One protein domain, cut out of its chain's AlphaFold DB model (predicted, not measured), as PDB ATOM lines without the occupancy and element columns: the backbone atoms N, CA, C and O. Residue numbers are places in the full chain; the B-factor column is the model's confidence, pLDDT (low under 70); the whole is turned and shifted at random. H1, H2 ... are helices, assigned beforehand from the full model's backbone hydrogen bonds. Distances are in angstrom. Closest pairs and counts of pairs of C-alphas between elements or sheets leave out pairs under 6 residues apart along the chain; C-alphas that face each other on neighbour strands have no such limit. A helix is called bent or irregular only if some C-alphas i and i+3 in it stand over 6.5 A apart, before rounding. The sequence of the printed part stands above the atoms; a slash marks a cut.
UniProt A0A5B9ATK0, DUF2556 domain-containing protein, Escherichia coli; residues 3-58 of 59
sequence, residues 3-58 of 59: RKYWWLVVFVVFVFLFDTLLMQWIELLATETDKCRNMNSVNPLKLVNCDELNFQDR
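Overview. This is residues 3 to 58 of the 59 residues of the protein "DUF2556 domain-containing protein" of Escherichia coli (UniProt A0A5B9ATK0). A long helix, H1, makes most of the length; residues 38 to 49 loop back, bringing short H2 near H1's end. The printed part has 56 residues with two named helices, all helix. It is extended: radius of gyration of the C-alphas 20.0 A, spans 61 by 27 by 12 A.

Arrangement. H1, residues 3 to 37, stands free over 3 to 32; a long link leads to H2, residues 50 to 56. Their closest C-alphas, Cys 36 and Cys 50, are 6.0 A apart: close but not clearly touching, at a steep tilt of 62 degrees. Within hydrogen-bond range are 29 of 31 O i to N i+4 pairs in H1 and 1 of 3 in H2, with 3 of 4 O i to N i+3.

Along the chain. H1 is 51.3 A long from C-alpha 3 at (159.231, 142.882, 229.386) and only just irregular: C-alphas 4 and 7 are 6.9 A apart. H2 ends at C-alpha 56, (199.391, 184.262, 212.667).

Size, cuts and confidence. The printed part has no cut; residues 30 to 58 have pLDDT under 70.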
ATOM      1  N   ARG A   3     157.781 143.097 229.196       71.44
ATOM      2  CA  ARG A   3     159.231 142.882 229.386       71.44
ATOM      3  C   ARG A   3     159.987 142.647 228.068       71.44
ATOM      4  O   ARG A   3     161.178 142.911 228.002       71.44
ATOM      5  N   LYS A   4     159.296 142.174 227.019       77.81
ATOM      6  CA  LYS A   4     159.884 141.903 225.696       77.81
ATOM      7  C   LYS A   4     160.078 143.176 224.866       77.81
ATOM      8  O   LYS A   4     160.978 143.227 224.041       77.81
ATOM      9  N   TYR A   5     159.265 144.204 225.114       81.88
ATOM     10  CA  TYR A   5     159.281 145.461 224.359       81.88
ATOM     11  C   TYR A   5     160.062 146.577 225.060       81.88
ATOM     12  O   TYR A   5     160.300 147.621 224.465       81.88
ATOM     13  N   TRP A   6     160.520 146.345 226.295       85.50
ATOM     14  CA  TRP A   6     161.343 147.299 227.041       85.50
ATOM     15  C   TRP A   6     162.617 147.698 226.287       85.50
ATOM     16  O   TRP A   6     162.998 148.863 226.271       85.50
ATOM     17  N   TRP A   7     163.234 146.744 225.588       90.25
ATOM     18  CA  TRP A   7     164.414 147.013 224.772       90.25
ATOM     19  C   TRP A   7     164.128 147.979 223.611       90.25
ATOM     20  O   TRP A   7     164.956 148.838 223.322       90.25
ATOM     21  N   LEU A   8     162.935 147.915 223.008       89.75
ATOM     22  CA  LEU A   8     162.542 148.850 221.948       89.75
ATOM     23  C   LEU A   8     162.385 150.274 222.478       89.75
ATOM     24  O   LEU A   8     162.773 151.218 221.803       89.75
ATOM     25  N   VAL A   9     161.857 150.435 223.694       90.88
ATOM     26  CA  VAL A   9     161.713 151.758 224.319       90.88
ATOM     27  C   VAL A   9     163.085 152.391 224.547       90.88
ATOM     28  O   VAL A   9     163.302 153.536 224.164       90.88
ATOM     29  N   VAL A  10     164.034 151.628 225.096       92.00
ATOM     30  CA  VAL A  10     165.416 152.098 225.295       92.00
ATOM     31  C   VAL A  10     166.075 152.446 223.961       92.00
ATOM     32  O   VAL A  10     166.742 153.472 223.859       92.00
ATOM     33  N   PHE A  11     165.853 151.631 222.928       94.06
ATOM     34  CA  PHE A  11     166.388 151.880 221.593       94.06
ATOM     35  C   PHE A  11     165.856 153.187 220.988       94.06
ATOM     36  O   PHE A  11     166.641 153.995 220.501       94.06
ATOM     37  N   VAL A  12     164.547 153.437 221.073       94.88
ATOM     38  CA  VAL A  12     163.933 154.672 220.554       94.88
ATOM     39  C   VAL A  12     164.449 155.904 221.298       94.88
ATOM     40  O   VAL A  12     164.803 156.894 220.661       94.88
ATOM     41  N   VAL A  13     164.549 155.839 222.628       94.94
ATOM     42  CA  VAL A  13     165.089 156.946 223.436       94.94
ATOM     43  C   VAL A  13     166.554 157.220 223.084       94.94
ATOM     44  O   VAL A  13     166.946 158.379 222.960       94.94
ATOM     45  N   PHE A  14     167.357 156.174 222.879       95.62
ATOM     46  CA  PHE A  14     168.760 156.316 222.497       95.62
ATOM     47  C   PHE A  14     168.921 156.970 221.122       95.62
ATOM     48  O   PHE A  14     169.685 157.922 220.993       95.62
ATOM     49  N   VAL A  15     168.179 156.501 220.113       95.00
ATOM     50  CA  VAL A  15     168.222 157.075 218.759       95.00
ATOM     51  C   VAL A  15     167.797 158.542 218.776       95.00
ATOM     52  O   VAL A  15     168.455 159.364 218.152       95.00
ATOM     53  N   PHE A  16     166.755 158.889 219.535       94.50
ATOM     54  CA  PHE A  16     166.281 160.269 219.647       94.50
ATOM     55  C   PHE A  16     167.320 161.203 220.288       94.50
ATOM     56  O   PHE A  16     167.588 162.285 219.774       94.50
ATOM     57  N   LEU A  17     167.951 160.777 221.387       94.62
ATOM     58  CA  LEU A  17     169.039 161.543 222.001       94.62
ATOM     59  C   LEU A  17     170.228 161.675 221.047       94.62
ATOM     60  O   LEU A  17     170.788 162.760 220.905       94.62
ATOM     61  N   PHE A  18     170.593 160.589 220.369       94.94
ATOM     62  CA  PHE A  18     171.704 160.586 219.429       94.94
ATOM     63  C   PHE A  18     171.465 161.509 218.231       94.94
ATOM     64  O   PHE A  18     172.394 162.193 217.823       94.94
ATOM     65  N   ASP A  19     170.239 161.593 217.717       92.75
ATOM     66  CA  ASP A  19     169.855 162.518 216.643       92.75
ATOM     67  C   ASP A  19     170.120 163.984 217.032       92.75
ATOM     68  O   ASP A  19     170.824 164.704 216.325       92.75
ATOM     69  N   THR A  20     169.684 164.391 218.232       90.69
ATOM     70  CA  THR A  20     169.946 165.749 218.746       90.69
ATOM     71  C   THR A  20     171.433 166.021 218.980       90.69
ATOM     72  O   THR A  20     171.930 167.102 218.661       90.69
ATOM     73  N   LEU A  21     172.163 165.024 219.488       92.06
ATOM     74  CA  LEU A  21     173.607 165.103 219.694       92.06
ATOM     75  C   LEU A  21     174.330 165.247 218.356       92.06
ATOM     76  O   LEU A  21     175.174 166.126 218.222       92.06
ATOM     77  N   LEU A  22     173.992 164.427 217.361       92.19
ATOM     78  CA  LEU A  22     174.561 164.515 216.021       92.19
ATOM     79  C   LEU A  22     174.305 165.879 215.392       92.19
ATOM     80  O   LEU A  22     175.224 166.436 214.801       92.19
ATOM     81  N   MET A  23     173.104 166.433 215.548       89.25
ATOM     82  CA  MET A  23     172.798 167.759 215.023       89.25
ATOM     83  C   MET A  23     173.707 168.827 215.648       89.25
ATOM     84  O   MET A  23     174.290 169.627 214.920       89.25
ATOM     85  N   GLN A  24     173.937 168.760 216.962       85.31
ATOM     86  CA  GLN A  24     174.847 169.666 217.666       85.31
ATOM     87  C   GLN A  24     176.329 169.437 217.308       85.31
ATOM     88  O   GLN A  24     177.095 170.392 217.196       85.31
ATOM     89  N   TRP A  25     176.751 168.189 217.091       86.12
ATOM     90  CA  TRP A  25     178.104 167.860 216.625       86.12
ATOM     91  C   TRP A  25     178.354 168.354 215.198       86.12
ATOM     92  O   TRP A  25     179.426 168.887 214.914       86.12
ATOM     93  N   ILE A  26     177.372 168.202 214.307       86.50
ATOM     94  CA  ILE A  26     177.444 168.706 212.932       86.50
ATOM     95  C   ILE A  26     177.458 170.231 212.938       86.50
ATOM     96  O   ILE A  26     178.262 170.808 212.220       86.50
ATOM     97  N   GLU A  27     176.641 170.885 213.763       82.00
ATOM     98  CA  GLU A  27     176.661 172.342 213.914       82.00
ATOM     99  C   GLU A  27     178.016 172.840 214.432       82.00
ATOM    100  O   GLU A  27     178.522 173.849 213.947       82.00
ATOM    101  N   LEU A  28     178.655 172.113 215.354       77.12
ATOM    102  CA  LEU A  28     179.987 172.456 215.855       77.12
ATOM    103  C   LEU A  28     181.072 172.290 214.775       77.12
ATOM    104  O   LEU A  28     181.877 173.197 214.570       77.12
ATOM    105  N   LEU A  29     181.056 171.180 214.030       77.75
ATOM    106  CA  LEU A  29     181.973 170.939 212.905       77.75
ATOM    107  C   LEU A  29     181.748 171.929 211.750       77.75
ATOM    108  O   LEU A  29     182.703 172.435 211.156       77.75
ATOM    109  N   ALA A  30     180.489 172.232 211.444       69.25
ATOM    110  CA  ALA A  30     180.114 173.221 210.446       69.25
ATOM    111  C   ALA A  30     180.527 174.620 210.898       69.25
ATOM    112  O   ALA A  30     181.123 175.328 210.109       69.25
ATOM    113  N   THR A  31     180.353 174.991 212.171       63.84
ATOM    114  CA  THR A  31     180.760 176.306 212.696       63.84
ATOM    115  C   THR A  31     182.267 176.537 212.615       63.84
ATOM    116  O   THR A  31     182.680 177.657 212.339       63.84
ATOM    117  N   GLU A  32     183.103 175.520 212.831       61.78
ATOM    118  CA  GLU A  32     184.560 175.617 212.615       61.78
ATOM    119  C   GLU A  32     184.877 175.872 211.131       61.78
ATOM    120  O   GLU A  32     185.664 176.755 210.776       61.78
ATOM    121  N   THR A  33     184.189 175.143 210.249       59.12
ATOM    122  CA  THR A  33     184.361 175.252 208.795       59.12
ATOM    123  C   THR A  33     183.833 176.594 208.267       59.12
ATOM    124  O   THR A  33     184.487 177.257 207.464       59.12
ATOM    125  N   ASP A  34     182.689 177.045 208.774       57.41
ATOM    126  CA  ASP A  34     181.997 178.277 208.413       57.41
ATOM    127  C   ASP A  34     182.639 179.508 209.056       57.41
ATOM    128  O   ASP A  34     182.686 180.549 208.410       57.41
ATOM    129  N   LYS A  35     183.227 179.420 210.262       54.03
ATOM    130  CA  LYS A  35     184.079 180.490 210.821       54.03
ATOM    131  C   LYS A  35     185.269 180.763 209.914       54.03
ATOM    132  O   LYS A  35     185.591 181.925 209.680       54.03
ATOM    133  N   CYS A  36     185.898 179.715 209.381       56.44
ATOM    134  CA  CYS A  36     186.971 179.923 208.417       56.44
ATOM    135  C   CYS A  36     186.451 180.406 207.048       56.44
ATOM    136  O   CYS A  36     187.119 181.183 206.364       56.44
ATOM    137  N   ARG A  37     185.240 180.007 206.634       53.09
ATOM    138  CA  ARG A  37     184.637 180.485 205.377       53.09
ATOM    139  C   ARG A  37     183.965 181.852 205.464       53.09
ATOM    140  O   ARG A  37     183.679 182.433 204.417       53.09
ATOM    141  N   ASN A  38     183.734 182.380 206.658       56.84
ATOM    142  CA  ASN A  38     183.023 183.630 206.860       56.84
ATOM    143  C   ASN A  38     183.797 184.578 207.779       56.84
ATOM    144  O   ASN A  38     183.508 184.716 208.967       56.84
ATOM    145  N   MET A  39     184.721 185.325 207.180       56.56
ATOM    146  CA  MET A  39     185.206 186.581 207.745       56.56
ATOM    147  C   MET A  39     185.072 187.692 206.697       56.56
ATOM    148  O   MET A  39     185.993 187.976 205.944       56.56
ATOM    149  N   ASN A  40     183.867 188.271 206.629       56.62
ATOM    150  CA  ASN A  40     183.433 189.520 205.968       56.62
ATOM    151  C   ASN A  40     183.775 189.793 204.484       56.62
ATOM    152  O   ASN A  40     183.243 190.753 203.933       56.62
ATOM    153  N   SER A  41     184.588 188.985 203.804       49.69
ATOM    154  CA  SER A  41     185.023 189.303 202.443       49.69
ATOM    155  C   SER A  41     183.855 189.251 201.453       49.69
ATOM    156  O   SER A  41     183.448 188.190 200.984       49.69
ATOM    157  N   VAL A  42     183.364 190.428 201.073       54.09
ATOM    158  CA  VAL A  42     182.383 190.676 200.002       54.09
ATOM    159  C   VAL A  42     182.887 190.290 198.600       54.09
ATOM    160  O   VAL A  42     182.245 190.620 197.606       54.09
ATOM    161  N   ASN A  43     184.035 189.605 198.486       47.38
ATOM    162  CA  ASN A  43     184.654 189.253 197.215       47.38
ATOM    163  C   ASN A  43     184.975 187.741 197.120       47.38
ATOM    164  O   ASN A  43     185.810 187.239 197.879       47.38
ATOM    165  N   PRO A  44     184.389 187.009 196.150       52.50
ATOM    166  CA  PRO A  44     184.417 185.542 196.092       52.50
ATOM    167  C   PRO A  44     185.754 184.911 195.647       52.50
ATOM    168  O   PRO A  44     185.860 183.688 195.627       52.50
ATOM    169  N   LEU A  45     186.783 185.700 195.300       53.44
ATOM    170  CA  LEU A  45     188.104 185.191 194.872       53.44
ATOM    171  C   LEU A  45     189.142 185.048 195.998       53.44
ATOM    172  O   LEU A  45     190.223 184.512 195.768       53.44
ATOM    173  N   LYS A  46     188.844 185.524 197.209       48.66
ATOM    174  CA  LYS A  46     189.716 185.367 198.379       48.66
ATOM    175  C   LYS A  46     189.021 184.466 199.392       48.66
ATOM    176  O   LYS A  46     188.532 184.922 200.418       48.66
ATOM    177  N   LEU A  47     188.971 183.171 199.074       54.00
ATOM    178  CA  LEU A  47     188.843 182.144 200.104       54.00
ATOM    179  C   LEU A  47     190.113 182.243 200.948       54.00
ATOM    180  O   LEU A  47     191.192 181.868 200.492       54.00
ATOM    181  N   VAL A  48     189.995 182.834 202.129       55.12
ATOM    182  CA  VAL A  48     191.071 182.852 203.115       55.12
ATOM    183  C   VAL A  48     191.400 181.397 203.445       55.12
ATOM    184  O   VAL A  48     190.517 180.622 203.803       55.12
ATOM    185  N   ASN A  49     192.652 181.001 203.228       55.34
ATOM    186  CA  ASN A  49     193.096 179.639 203.479       55.34
ATOM    187  C   ASN A  49     193.369 179.505 204.986       55.34
ATOM    188  O   ASN A  49     194.228 180.207 205.517       55.34
ATOM    189  N   CYS A  50     192.622 178.645 205.683       57.75
ATOM    190  CA  CYS A  50     192.638 178.521 207.152       57.75
ATOM    191  C   CYS A  50     194.015 178.156 207.732       57.75
ATOM    192  O   CYS A  50     194.267 178.382 208.914       57.75
ATOM    193  N   ASP A  51     194.891 177.592 206.898       56.62
ATOM    194  CA  ASP A  51     196.265 177.213 207.238       56.62
ATOM    195  C   ASP A  51     197.124 178.443 207.609       56.62
ATOM    196  O   ASP A  51     197.918 178.404 208.545       56.62
ATOM    197  N   GLU A  52     196.895 179.591 206.957       57.06
ATOM    198  CA  GLU A  52     197.659 180.824 207.217       57.06
ATOM    199  C   GLU A  52     197.236 181.524 208.523       57.06
ATOM    200  O   GLU A  52     198.064 182.142 209.194       57.06
ATOM    201  N   LEU A  53     195.969 181.401 208.940       54.50
ATOM    202  CA  LEU A  53     195.458 182.042 210.163       54.50
ATOM    203  C   LEU A  53     195.979 181.381 211.443       54.50
ATOM    204  O   LEU A  53     196.272 182.074 212.415       54.50
ATOM    205  N   ASN A  54     196.153 180.055 211.436       52.25
ATOM    206  CA  ASN A  54     196.718 179.334 212.581       52.25
ATOM    207  C   ASN A  54     198.195 179.703 212.820       52.25
ATOM    208  O   ASN A  54     198.698 179.603 213.938       52.25
ATOM    209  N   PHE A  55     198.891 180.148 211.769       52.72
ATOM    210  CA  PHE A  55     200.277 180.600 211.846       52.72
ATOM    211  C   PHE A  55     200.397 182.024 212.412       52.72
ATOM    212  O   PHE A  55     201.365 182.323 213.108       52.72
ATOM    213  N   GLN A  56     199.408 182.888 212.159       53.97
ATOM    214  CA  GLN A  56     199.391 184.262 212.667       53.97
ATOM    215  C   GLN A  56     198.889 184.376 214.113       53.97
ATOM    216  O   GLN A  56     199.341 185.260 214.825       53.97
ATOM    217  N   ASP A  57     198.019 183.472 214.575       52.34
ATOM    218  CA  ASP A  57     197.596 183.419 215.991       52.34
ATOM    219  C   ASP A  57     198.700 182.862 216.920       52.34
ATOM    220  O   ASP A  57     198.627 182.962 218.142       52.34
ATOM    221  N   ARG A  58     199.754 182.271 216.333       51.03
ATOM    222  CA  ARG A  58     200.897 181.679 217.045       51.03
ATOM    223  C   ARG A  58     202.189 182.519 216.977       51.03
ATOM    224  O   ARG A  58     203.238 182.019 217.392       51.03
TER     225      ARG A  58